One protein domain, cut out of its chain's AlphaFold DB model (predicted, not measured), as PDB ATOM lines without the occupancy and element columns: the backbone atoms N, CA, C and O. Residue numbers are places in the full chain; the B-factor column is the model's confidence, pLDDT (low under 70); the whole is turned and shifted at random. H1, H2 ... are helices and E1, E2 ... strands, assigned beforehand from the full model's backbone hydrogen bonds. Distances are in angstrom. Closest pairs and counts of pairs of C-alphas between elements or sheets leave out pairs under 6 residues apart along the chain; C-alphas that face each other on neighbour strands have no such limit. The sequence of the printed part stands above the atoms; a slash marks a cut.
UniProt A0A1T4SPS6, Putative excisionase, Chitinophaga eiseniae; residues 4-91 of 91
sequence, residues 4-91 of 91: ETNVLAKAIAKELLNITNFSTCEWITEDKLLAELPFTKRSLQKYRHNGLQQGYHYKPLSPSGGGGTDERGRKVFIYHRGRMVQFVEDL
ATOM      1  N   GLU A   4      23.153  29.805 -24.345       61.97
ATOM      2  CA  GLU A   4      21.840  29.311 -24.782       61.97
ATOM      3  C   GLU A   4      20.679  29.838 -23.928       61.97
ATOM      4  O   GLU A   4      19.626  30.174 -24.467       61.97
ATOM      5  N   THR A   5      20.877  29.993 -22.611       61.66
ATOM      6  CA  THR A   5      19.835  30.556 -21.730       61.66
ATOM      7  C   THR A   5      19.563  32.030 -22.038       61.66
ATOM      8  O   THR A   5      18.418  32.463 -21.942       61.66
ATOM      9  N   ASN A   6      20.572  32.779 -22.497       63.66
ATOM     10  CA  ASN A   6      20.398  34.172 -22.925       63.66
ATOM     11  C   ASN A   6      19.608  34.303 -24.238       63.66
ATOM     12  O   ASN A   6      18.811  35.226 -24.374       63.66
ATOM     13  N   VAL A   7      19.788  33.397 -25.203       70.88
ATOM     14  CA  VAL A   7      19.065  33.467 -26.490       70.88
ATOM     15  C   VAL A   7      17.573  33.179 -26.300       70.88
ATOM     16  O   VAL A   7      16.733  33.915 -26.817       70.88
ATOM     17  N   LEU A   8      17.240  32.162 -25.499       70.31
ATOM     18  CA  LEU A   8      15.853  31.835 -25.145       70.31
ATOM     19  C   LEU A   8      15.173  32.971 -24.371       70.31
ATOM     20  O   LEU A   8      14.038  33.325 -24.678       70.31
ATOM     21  N   ALA A   9      15.882  33.584 -23.419       69.00
ATOM     22  CA  ALA A   9      15.381  34.725 -22.657       69.00
ATOM     23  C   ALA A   9      14.973  35.905 -23.556       69.00
ATOM     24  O   ALA A   9      13.899  36.478 -23.373       69.00
ATOM     25  N   LYS A  10      15.799  36.225 -24.561       69.12
ATOM     26  CA  LYS A  10      15.528  37.308 -25.520       69.12
ATOM     27  C   LYS A  10      14.344  37.002 -26.433       69.12
ATOM     28  O   LYS A  10      13.529  37.883 -26.687       69.12
ATOM     29  N   ALA A  11      14.221  35.761 -26.902       71.06
ATOM     30  CA  ALA A  11      13.095  35.358 -27.742       71.06
ATOM     31  C   ALA A  11      11.755  35.461 -26.989       71.06
ATOM     32  O   ALA A  11      10.789  35.994 -27.527       71.06
ATOM     33  N   ILE A  12      11.722  35.026 -25.723       71.31
ATOM     34  CA  ILE A  12      10.528  35.106 -24.868       71.31
ATOM     35  C   ILE A  12      10.150  36.568 -24.588       71.31
ATOM     36  O   ILE A  12       8.987  36.934 -24.729       71.31
ATOM     37  N   ALA A  13      11.124  37.419 -24.249       67.50
ATOM     38  CA  ALA A  13      10.899  38.849 -24.014       67.50
ATOM     39  C   ALA A  13      10.262  39.550 -25.230       67.50
ATOM     40  O   ALA A  13       9.302  40.307 -25.079       67.50
ATOM     41  N   LYS A  14      10.754  39.237 -26.434       68.38
ATOM     42  CA  LYS A  14      10.265  39.808 -27.693       68.38
ATOM     43  C   LYS A  14       8.846  39.352 -28.048       68.38
ATOM     44  O   LYS A  14       8.037  40.162 -28.492       68.38
ATOM     45  N   GLU A  15       8.521  38.079 -27.829       67.81
ATOM     46  CA  GLU A  15       7.168  37.548 -28.057       67.81
ATOM     47  C   GLU A  15       6.141  38.136 -27.073       67.81
ATOM     48  O   GLU A  15       5.036  38.500 -27.478       67.81
ATOM     49  N   LEU A  16       6.517  38.337 -25.801       66.19
ATOM     50  CA  LEU A  16       5.650  38.969 -24.793       66.19
ATOM     51  C   LEU A  16       5.253  40.412 -25.150       66.19
ATOM     52  O   LEU A  16       4.191  40.873 -24.740       66.19
ATOM     53  N   LEU A  17       6.074  41.128 -25.926       64.25
ATOM     54  CA  LEU A  17       5.741  42.468 -26.422       64.25
ATOM     55  C   LEU A  17       4.749  42.448 -27.597       64.25
ATOM     56  O   LEU A  17       4.012  43.417 -27.775       64.25
ATOM     57  N   ASN A  18       4.716  41.367 -28.383       63.44
ATOM     58  CA  ASN A  18       3.902  41.267 -29.601       63.44
ATOM     59  C   ASN A  18       2.494  40.705 -29.352       63.44
ATOM     60  O   ASN A  18       1.554  41.052 -30.069       63.44
ATOM     61  N   ILE A  19       2.323  39.849 -28.344       57.47
ATOM     62  CA  ILE A  19       1.056  39.164 -28.071       57.47
ATOM     63  C   ILE A  19       0.230  39.998 -27.076       57.47
ATOM     64  O   ILE A  19       0.281  39.791 -25.872       57.47
ATOM     65  N   THR A  20      -0.537  40.957 -27.603       48.91
ATOM     66  CA  THR A  20      -1.830  41.464 -27.078       48.91
ATOM     67  C   THR A  20      -1.940  41.835 -25.579       48.91
ATOM     68  O   THR A  20      -1.900  40.986 -24.697       48.91
ATOM     69  N   ASN A  21      -2.261  43.102 -25.280       51.34
ATOM     70  CA  ASN A  21      -2.638  43.611 -23.940       51.34
ATOM     71  C   ASN A  21      -1.540  43.642 -22.853       51.34
ATOM     72  O   ASN A  21      -1.835  43.876 -21.678       51.34
ATOM     73  N   PHE A  22      -0.268  43.496 -23.224       54.25
ATOM     74  CA  PHE A  22       0.853  43.734 -22.314       54.25
ATOM     75  C   PHE A  22       0.971  45.237 -22.008       54.25
ATOM     76  O   PHE A  22       1.559  46.001 -22.771       54.25
ATOM     77  N   SER A  23       0.400  45.698 -20.889       59.81
ATOM     78  CA  SER A  23       0.623  47.076 -20.434       59.81
ATOM     79  C   SER A  23       2.092  47.225 -20.030       59.81
ATOM     80  O   SER A  23       2.523  46.795 -18.957       59.81
ATOM     81  N   THR A  24       2.897  47.789 -20.929       64.00
ATOM     82  CA  THR A  24       4.337  48.007 -20.722       64.00
ATOM     83  C   THR A  24       4.602  49.045 -19.632       64.00
ATOM     84  O   THR A  24       5.651  48.988 -18.990       64.00
ATOM     85  N   CYS A  25       3.626  49.918 -19.367       78.38
ATOM     86  CA  CYS A  25       3.620  50.944 -18.321       78.38
ATOM     87  C   CYS A  25       3.021  50.461 -16.983       78.38
ATOM     88  O   CYS A  25       2.539  51.269 -16.189       78.38
ATOM     89  N   GLU A  26       3.015  49.151 -16.718       86.44
ATOM     90  CA  GLU A  26       2.541  48.575 -15.454       86.44
ATOM     91  C   GLU A  26       3.696  48.361 -14.459       86.44
ATOM     92  O   GLU A  26       4.781  47.890 -14.819       86.44
ATOM     93  N   TRP A  27       3.441  48.658 -13.181       91.06
ATOM     94  CA  TRP A  27       4.291  48.226 -12.071       91.06
ATOM     95  C   TRP A  27       3.774  46.899 -11.511       91.06
ATOM     96  O   TRP A  27       2.668  46.846 -10.980       91.06
ATOM     97  N   ILE A  28       4.581  45.845 -11.597       90.56
ATOM     98  CA  ILE A  28       4.219  44.480 -11.206       90.56
ATOM     99  C   ILE A  28       5.001  44.005  -9.978       90.56
ATOM    100  O   ILE A  28       6.097  44.492  -9.697       90.56
ATOM    101  N   THR A  29       4.444  43.056  -9.228       91.25
ATOM    102  CA  THR A  29       5.105  42.453  -8.059       91.25
ATOM    103  C   THR A  29       6.294  41.584  -8.463       91.25
ATOM    104  O   THR A  29       6.389  41.132  -9.604       91.25
ATOM    105  N   GLU A  30       7.201  41.325  -7.514       90.31
ATOM    106  CA  GLU A  30       8.333  40.415  -7.742       90.31
ATOM    107  C   GLU A  30       7.868  39.028  -8.212       90.31
ATOM    108  O   GLU A  30       8.425  38.499  -9.168       90.31
ATOM    109  N   ASP A  31       6.823  38.460  -7.603       89.62
ATOM    110  CA  ASP A  31       6.337  37.126  -7.975       89.62
ATOM    111  C   ASP A  31       5.758  37.096  -9.400       89.62
ATOM    112  O   ASP A  31       6.024  36.158 -10.149       89.62
ATOM    113  N   LYS A  32       5.042  38.151  -9.817       90.25
ATOM    114  CA  LYS A  32       4.534  38.279 -11.192       90.25
ATOM    115  C   LYS A  32       5.681  38.429 -12.196       90.25
ATOM    116  O   LYS A  32       5.681  37.773 -13.230       90.25
ATOM    117  N   LEU A  33       6.703  39.221 -11.860       91.56
ATOM    118  CA  LEU A  33       7.902  39.371 -12.688       91.56
ATOM    119  C   LEU A  33       8.642  38.038 -12.879       91.56
ATOM    120  O   LEU A  33       9.090  37.748 -13.980       91.56
ATOM    121  N   LEU A  34       8.769  37.240 -11.818       90.88
ATOM    122  CA  LEU A  34       9.425  35.928 -11.857       90.88
ATOM    123  C   LEU A  34       8.637  34.884 -12.658       90.88
ATOM    124  O   LEU A  34       9.234  33.936 -13.157       90.88
ATOM    125  N   ALA A  35       7.315  35.038 -12.758       89.00
ATOM    126  CA  ALA A  35       6.478  34.192 -13.602       89.00
ATOM    127  C   ALA A  35       6.579  34.570 -15.090       89.00
ATOM    128  O   ALA A  35       6.436  33.706 -15.950       89.00
ATOM    129  N   GLU A  36       6.816  35.849 -15.392       87.25
ATOM    130  CA  GLU A  36       6.809  36.377 -16.764       87.25
ATOM    131  C   GLU A  36       8.195  36.430 -17.410       87.25
ATOM    132  O   GLU A  36       8.320  36.214 -18.612       87.25
ATOM    133  N   LEU A  37       9.240  36.738 -16.639       87.44
ATOM    134  CA  LEU A  37      10.590  36.964 -17.146       87.44
ATOM    135  C   LEU A  37      11.585  35.947 -16.574       87.44
ATOM    136  O   LEU A  37      11.413  35.479 -15.449       87.44
ATOM    137  N   PRO A  38      12.675  35.644 -17.305       86.88
ATOM    138  CA  PRO A  38      13.646  34.606 -16.950       86.88
ATOM    139  C   PRO A  38      14.617  35.053 -15.842       86.88
ATOM    140  O   PRO A  38      15.836  34.916 -15.945       86.88
ATOM    141  N   PHE A  39      14.079  35.591 -14.752       89.00
ATOM    142  CA  PHE A  39      14.820  35.946 -13.557       89.00
ATOM    143  C   PHE A  39      14.642  34.899 -12.458       89.00
ATOM    144  O   PHE A  39      13.608  34.264 -12.299       89.00
ATOM    145  N   THR A  40      15.661  34.784 -11.616       90.50
ATOM    146  CA  THR A  40      15.568  34.151 -10.295       90.50
ATOM    147  C   THR A  40      15.598  35.214  -9.199       90.50
ATOM    148  O   THR A  40      16.203  36.276  -9.386       90.50
ATOM    149  N   LYS A  41      15.059  34.912  -8.006       89.50
ATOM    150  CA  LYS A  41      15.161  35.803  -6.826       89.50
ATOM    151  C   LYS A  41      16.605  36.237  -6.550       89.50
ATOM    152  O   LYS A  41      16.870  37.412  -6.308       89.50
ATOM    153  N   ARG A  42      17.555  35.303  -6.675       89.75
ATOM    154  CA  ARG A  42      18.993  35.571  -6.519       89.75
ATOM    155  C   ARG A  42      19.520  36.535  -7.583       89.75
ATOM    156  O   ARG A  42      20.269  37.451  -7.253       89.75
ATOM    157  N   SER A  43      19.147  36.341  -8.849       90.44
ATOM    158  CA  SER A  43      19.568  37.243  -9.927       90.44
ATOM    159  C   SER A  43      18.981  38.644  -9.759       90.44
ATOM    160  O   SER A  43      19.726  39.608  -9.875       90.44
ATOM    161  N   LEU A  44      17.706  38.773  -9.370       90.56
ATOM    162  CA  LEU A  44      17.086  40.074  -9.107       90.56
ATOM    163  C   LEU A  44      17.772  40.804  -7.958       90.56
ATOM    164  O   LEU A  44      18.088  41.979  -8.099       90.56
ATOM    165  N   GLN A  45      18.067  40.112  -6.853       89.81
ATOM    166  CA  GLN A  45      18.862  40.692  -5.767       89.81
ATOM    167  C   GLN A  45      20.208  41.209  -6.277       89.81
ATOM    168  O   GLN A  45      20.542  42.365  -6.035       89.81
ATOM    169  N   LYS A  46      20.950  40.397  -7.041       91.69
ATOM    170  CA  LYS A  46      22.234  40.807  -7.625       91.69
ATOM    171  C   LYS A  46      22.087  42.037  -8.528       91.69
ATOM    172  O   LYS A  46      22.871  42.975  -8.407       91.69
ATOM    173  N   TYR A  47      21.094  42.048  -9.416       91.75
ATOM    174  CA  TYR A  47      20.897  43.152 -10.351       91.75
ATOM    175  C   TYR A  47      20.413  44.426  -9.657       91.75
ATOM    176  O   TYR A  47      20.840  45.498 -10.056       91.75
ATOM    177  N   ARG A  48      19.641  44.361  -8.564       90.25
ATOM    178  CA  ARG A  48      19.311  45.559  -7.765       90.25
ATOM    179  C   ARG A  48      20.542  46.272  -7.199       90.25
ATOM    180  O   ARG A  48      20.480  47.473  -6.981       90.25
ATOM    181  N   HIS A  49      21.646  45.560  -6.973       86.12
ATOM    182  CA  HIS A  49      22.896  46.176  -6.523       86.12
ATOM    183  C   HIS A  49      23.734  46.754  -7.672       86.12
ATOM    184  O   HIS A  49      24.350  47.795  -7.486       86.12
ATOM    185  N   ASN A  50      23.754  46.097  -8.841       83.56
ATOM    186  CA  ASN A  50      24.764  46.343  -9.883       83.56
ATOM    187  C   ASN A  50      24.217  46.495 -11.320       83.56
ATOM    188  O   ASN A  50      24.993  46.389 -12.265       83.56
ATOM    189  N   GLY A  51      22.913  46.691 -11.534       87.25
ATOM    190  CA  GLY A  51      22.372  46.817 -12.898       87.25
ATOM    191  C   GLY A  51      20.987  47.447 -13.027       87.25
ATOM    192  O   GLY A  51      20.724  48.150 -13.994       87.25
ATOM    193  N   LEU A  52      20.105  47.250 -12.050       92.88
ATOM    194  CA  LEU A  52      18.800  47.899 -12.002       92.88
ATOM    195  C   LEU A  52      18.895  49.209 -11.230       92.88
ATOM    196  O   LEU A  52      19.579  49.325 -10.218       92.88
ATOM    197  N   GLN A  53      18.112  50.175 -11.684       92.62
ATOM    198  CA  GLN A  53      18.052  51.526 -11.142       92.62
ATOM    199  C   GLN A  53      16.737  51.717 -10.390       92.62
ATOM    200  O   GLN A  53      15.657  51.511 -10.954       92.62
ATOM    201  N   GLN A  54      16.823  52.128  -9.125       91.19
ATOM    202  CA  GLN A  54      15.651  52.449  -8.315       91.19
ATOM    203  C   GLN A  54      14.889  53.649  -8.908       91.19
ATOM    204  O   GLN A  54      15.489  54.605  -9.386       91.19
ATOM    205  N   GLY A  55      13.558  53.597  -8.893       88.06
ATOM    206  CA  GLY A  55      12.662  54.591  -9.492       88.06
ATOM    207  C   GLY A  55      12.419  54.392 -10.990       88.06
ATOM    208  O   GLY A  55      11.355  54.768 -11.472       88.06
ATOM    209  N   TYR A  56      13.347  53.747 -11.704       90.56
ATOM    210  CA  TYR A  56      13.219  53.461 -13.136       90.56
ATOM    211  C   TYR A  56      12.842  51.997 -13.406       90.56
ATOM    212  O   TYR A  56      11.819  51.721 -14.025       90.56
ATOM    213  N   HIS A  57      13.626  51.052 -12.882       94.12
ATOM    214  CA  HIS A  57      13.386  49.615 -13.037       94.12
ATOM    215  C   HIS A  57      12.524  49.044 -11.908       94.12
ATOM    216  O   HIS A  57      11.667  48.194 -12.140       94.12
ATOM    217  N   TYR A  58      12.751  49.497 -10.673       93.62
ATOM    218  CA  TYR A  58      12.064  48.986  -9.488       93.62
ATOM    219  C   TYR A  58      11.859  50.081  -8.442       93.62
ATOM    220  O   TYR A  58      12.591  51.067  -8.411       93.62
ATOM    221  N   LYS A  59      10.894  49.905  -7.545       90.12
ATOM    222  CA  LYS A  59      10.711  50.766  -6.369       90.12
ATOM    223  C   LYS A  59      10.166  49.957  -5.192       90.12
ATOM    224  O   LYS A  59       9.532  48.923  -5.417       90.12
ATOM    225  N   PRO A  60      10.411  50.378  -3.939       87.75
ATOM    226  CA  PRO A  60       9.741  49.766  -2.802       87.75
ATOM    227  C   PRO A  60       8.230  49.971  -2.942       87.75
ATOM    228  O   PRO A  60       7.762  51.086  -3.191       87.75
ATOM    229  N   LEU A  61       7.467  48.894  -2.794       82.69
ATOM    230  CA  LEU A  61       6.015  48.964  -2.730       82.69
ATOM    231  C   LEU A  61       5.666  49.592  -1.387       82.69
ATOM    232  O   LEU A  61       5.830  48.918  -0.394       82.69
ATOM    233  N   SER A  62       5.266  50.860  -1.309       69.19
ATOM    234  CA  SER A  62       4.910  51.473  -0.017       69.19
ATOM    235  C   SER A  62       3.411  51.312   0.256       69.19
ATOM    236  O   SER A  62       2.628  51.680  -0.620       69.19
ATOM    237  N   PRO A  63       2.972  50.853   1.440       55.94
ATOM    238  CA  PRO A  63       1.610  50.972   1.904       55.94
ATOM    239  C   PRO A  63       1.565  52.351   2.573       55.94
ATOM    240  O   PRO A  63       1.854  52.499   3.754       55.94
ATOM    241  N   SER A  64       1.346  53.399   1.784       51.88
ATOM    242  CA  SER A  64       1.061  54.742   2.316       51.88
ATOM    243  C   SER A  64       2.139  55.369   3.232       51.88
ATOM    244  O   SER A  64       1.843  55.776   4.350       51.88
ATOM    245  N   GLY A  65       3.379  55.532   2.745       43.50
ATOM    246  CA  GLY A  65       4.350  56.477   3.344       43.50
ATOM    247  C   GLY A  65       5.570  55.886   4.063       43.50
ATOM    248  O   GLY A  65       6.431  56.638   4.508       43.50
ATOM    249  N   GLY A  66       5.716  54.564   4.115       45.66
ATOM    250  CA  GLY A  66       6.932  53.892   4.580       45.66
ATOM    251  C   GLY A  66       7.071  52.560   3.859       45.66
ATOM    252  O   GLY A  66       6.093  51.834   3.751       45.66
ATOM    253  N   GLY A  67       8.242  52.277   3.282       49.59
ATOM    254  CA  GLY A  67       8.473  51.153   2.364       49.59
ATOM    255  C   GLY A  67       7.830  49.847   2.829       49.59
ATOM    256  O   GLY A  67       8.080  49.383   3.935       49.59
ATOM    257  N   GLY A  68       6.989  49.270   1.985       59.59
ATOM    258  CA  GLY A  68       6.110  48.178   2.367       59.59
ATOM    259  C   GLY A  68       6.857  46.912   2.586       59.59
ATOM    260  O   GLY A  68       7.817  46.573   1.892       59.59
ATOM    261  N   THR A  69       6.392  46.253   3.619       63.78
ATOM    262  CA  THR A  69       6.945  45.028   4.122       63.78
ATOM    263  C   THR A  69       5.897  43.941   3.993       63.78
ATOM    264  O   THR A  69       4.708  44.208   4.155       63.78
ATOM    265  N   ASP A  70       6.332  42.727   3.679       72.12
ATOM    266  CA  ASP A  70       5.462  41.559   3.749       72.12
ATOM    267  C   ASP A  70       5.089  41.250   5.212       72.12
ATOM    268  O   ASP A  70       5.563  41.902   6.148       72.12
ATOM    269  N   GLU A  71       4.280  40.213   5.425       70.19
ATOM    270  CA  GLU A  71       3.872  39.730   6.758       70.19
ATOM    271  C   GLU A  71       5.059  39.363   7.673       70.19
ATOM    272  O   GLU A  71       4.890  39.165   8.872       70.19
ATOM    273  N   ARG A  72       6.275  39.274   7.120       72.38
ATOM    274  CA  ARG A  72       7.523  38.969   7.829       72.38
ATOM    275  C   ARG A  72       8.432  40.191   7.989       72.38
ATOM    276  O   ARG A  72       9.600  40.030   8.338       72.38
ATOM    277  N   GLY A  73       7.946  41.400   7.707       71.25
ATOM    278  CA  GLY A  73       8.731  42.629   7.836       71.25
ATOM    279  C   GLY A  73       9.768  42.836   6.721       71.25
ATOM    280  O   GLY A  73      10.626  43.712   6.833       71.25
ATOM    281  N   ARG A  74       9.740  42.048   5.637       74.81
ATOM    282  CA  ARG A  74      10.729  42.144   4.551       74.81
ATOM    283  C   ARG A  74      10.272  43.135   3.499       74.81
ATOM    284  O   ARG A  74       9.146  43.044   3.026       74.81
ATOM    285  N   LYS A  75      11.171  44.031   3.080       77.25
ATOM    286  CA  LYS A  75      10.902  45.020   2.023       77.25
ATOM    287  C   LYS A  75      10.393  44.341   0.750       77.25
ATOM    288  O   LYS A  75      11.085  43.502   0.172       77.25
ATOM    289  N   VAL A  76       9.217  44.759   0.308       84.81
ATOM    290  CA  VAL A  76       8.573  44.321  -0.926       84.81
ATOM    291  C   VAL A  76       8.901  45.319  -2.025       84.81
ATOM    292  O   VAL A  76       8.818  46.535  -1.840       84.81
ATOM    293  N   PHE A  77       9.279  44.800  -3.187       89.44
ATOM    294  CA  PHE A  77       9.592  45.600  -4.361       89.44
ATOM    295  C   PHE A  77       8.588  45.322  -5.474       89.44
ATOM    296  O   PHE A  77       8.138  44.190  -5.663       89.44
ATOM    297  N   ILE A  78       8.279  46.373  -6.222       91.94
ATOM    298  CA  ILE A  78       7.566  46.308  -7.495       91.94
ATOM    299  C   ILE A  78       8.481  46.789  -8.614       91.94
ATOM    300  O   ILE A  78       9.388  47.594  -8.390       91.94
ATOM    301  N   TYR A  79       8.221  46.304  -9.819       93.81
ATOM    302  CA  TYR A  79       9.077  46.462 -10.984       93.81
ATOM    303  C   TYR A  79       8.292  47.022 -12.147       93.81
ATOM    304  O   TYR A  79       7.153  46.627 -12.375       93.81
ATOM    305  N   HIS A  80       8.907  47.922 -12.901       93.25
ATOM    306  CA  HIS A  80       8.300  48.428 -14.116       93.25
ATOM    307  C   HIS A  80       8.458  47.381 -15.211       93.25
ATOM    308  O   HIS A  80       9.557  47.172 -15.729       93.25
ATOM    309  N   ARG A  81       7.355  46.738 -15.591       89.94
ATOM    310  CA  ARG A  81       7.359  45.581 -16.489       89.94
ATOM    311  C   ARG A  81       8.111  45.853 -17.793       89.94
ATOM    312  O   ARG A  81       9.072  45.155 -18.089       89.94
ATOM    313  N   GLY A  82       7.752  46.912 -18.526       88.81
ATOM    314  CA  GLY A  82       8.395  47.233 -19.807       88.81
ATOM    315  C   GLY A  82       9.899  47.516 -19.703       88.81
ATOM    316  O   GLY A  82      10.660  47.109 -20.574       88.81
ATOM    317  N   ARG A  83      10.360  48.147 -18.613       91.88
ATOM    318  CA  ARG A  83      11.795  48.404 -18.395       91.88
ATOM    319  C   ARG A  83      12.553  47.129 -18.064       91.88
ATOM    320  O   ARG A  83      13.696  46.984 -18.472       91.88
ATOM    321  N   MET A  84      11.919  46.203 -17.351       92.88
ATOM    322  CA  MET A  84      12.513  44.895 -17.092       92.88
ATOM    323  C   MET A  84      12.622  44.054 -18.366       92.88
ATOM    324  O   MET A  84      13.620  43.364 -18.524       92.88
ATOM    325  N   VAL A  85      11.650  44.142 -19.280       89.50
ATOM    326  CA  VAL A  85      11.742  43.505 -20.607       89.50
ATOM    327  C   VAL A  85      12.929  44.073 -21.389       89.50
ATOM    328  O   VAL A  85      13.787  43.304 -21.803       89.50
ATOM    329  N   GLN A  86      13.036  45.404 -21.496       87.50
ATOM    330  CA  GLN A  86      14.171  46.074 -22.154       87.50
ATOM    331  C   GLN A  86      15.514  45.654 -21.545       87.50
ATOM    332  O   GLN A  86      16.440  45.283 -22.256       87.50
ATOM    333  N   PHE A  87      15.599  45.615 -20.213       90.06
ATOM    334  CA  PHE A  87      16.806  45.168 -19.527       90.06
ATOM    335  C   PHE A  87      17.188  43.723 -19.890       90.06
ATOM    336  O   PHE A  87      18.367  43.431 -20.038       90.06
ATOM    337  N   VAL A  88      16.219  42.814 -20.057       86.94
ATOM    338  CA  VAL A  88      16.490  41.435 -20.510       86.94
ATOM    339  C   VAL A  88      16.997  41.399 -21.954       86.94
ATOM    340  O   VAL A  88      17.863  40.581 -22.266       86.94
ATOM    341  N   GLU A  89      16.492  42.266 -22.831       82.69
ATOM    342  CA  GLU A  89      16.974  42.374 -24.215       82.69
ATOM    343  C   GLU A  89      18.437  42.854 -24.281       82.69
ATOM    344  O   GLU A  89      19.206  42.355 -25.114       82.69
ATOM    345  N   ASP A  90      18.835  43.732 -23.356       81.00
ATOM    346  CA  ASP A  90      20.174  44.332 -23.271       81.00
ATOM    347  C   ASP A  90      21.235  43.454 -22.562       81.00
ATOM    348  O   ASP A  90      22.432  43.717 -22.706       81.00
ATOM    349  N   LEU A  91      20.834  42.411 -21.813       77.19
ATOM    350  CA  LEU A  91      21.732  41.462 -21.110       77.19
ATOM    351  C   LEU A  91      22.550  40.552 -22.047       77.19
ATOM    352  O   LEU A  91      23.636  40.104 -21.608       77.19
TER     353      LEU A  91
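This is residues 4 to 91 of the 91 residues of the protein "Putative excisionase" of Chitinophaga eiseniae (UniProt A0A1T4SPS6). A small sheet of three short strands has H2 standing up from it and H4 grazing it, while H1 packs on H4 and makes one end of the domain. The loop of residues 61 to 76 makes the opposite end, and H3 is near H2. The printed part has 88 residues with named elements in the order H1 E1 H2 H3 E2 E3 H4; the antiparallel sheet runs E1 E3 E2, and the class is mostly helix. It is compact, with a radius of gyration of the C-alphas of 13.4 A and spans of 38 by 28 by 21 A.

H1, residues 4 to 18, touches H4, residues 81 to 90, with residues 9 to 14 alone; the closest C-alphas, of Lys 10 and Glu 89, are 5.4 A apart. They run opposite ways at a steep tilt of 40 degrees. E1, residues 27 to 29, is antiparallel to E3, residues 77 to 80, with N 28 and O 79 2.8 A apart. E3 forms a hairpin with E2, residues 58 to 60, where N 59 and O 78 are 2.9 A apart. H2, residues 30 to 36, is on the sheet at a height of 9.6 A, only just over E3 with 3 C-alphas; the closest C-alphas, of Glu 30 and Ile 78, are 5.9 A apart. H4 only grazes the sheet, with residues 81 to 84. H3, residues 41 to 50, is close to H2 but not clearly touching, Leu 34 and Lys 41 being closest, their C-alphas 7.6 A apart. E1, H2 H3 and E2 form a split strand-helix-strand unit, two strands running the same way with E3 between them, its crossover right-handed. Each O i to N i+4 pair is within hydrogen-bond range in H2 and H4, 10 of 11 in H1 and 5 of 6 in H3.

H1 begins at C-alpha 4 (21.840, 29.311, -24.782) and is 22.1 A long. H3 and H4 are 14.6 A each; H4 ends at C-alpha 90 (20.174, 44.332, -23.271).

The C-alphas of Glu 4 and Gly 65, the two farthest apart, are 42.8 A apart. The printed part has no cut; the link from E2 to E3 is long. The model's pLDDT is under 70 at residues 4 to 6, 9 to 10, 13 to 24 and 62 to 69.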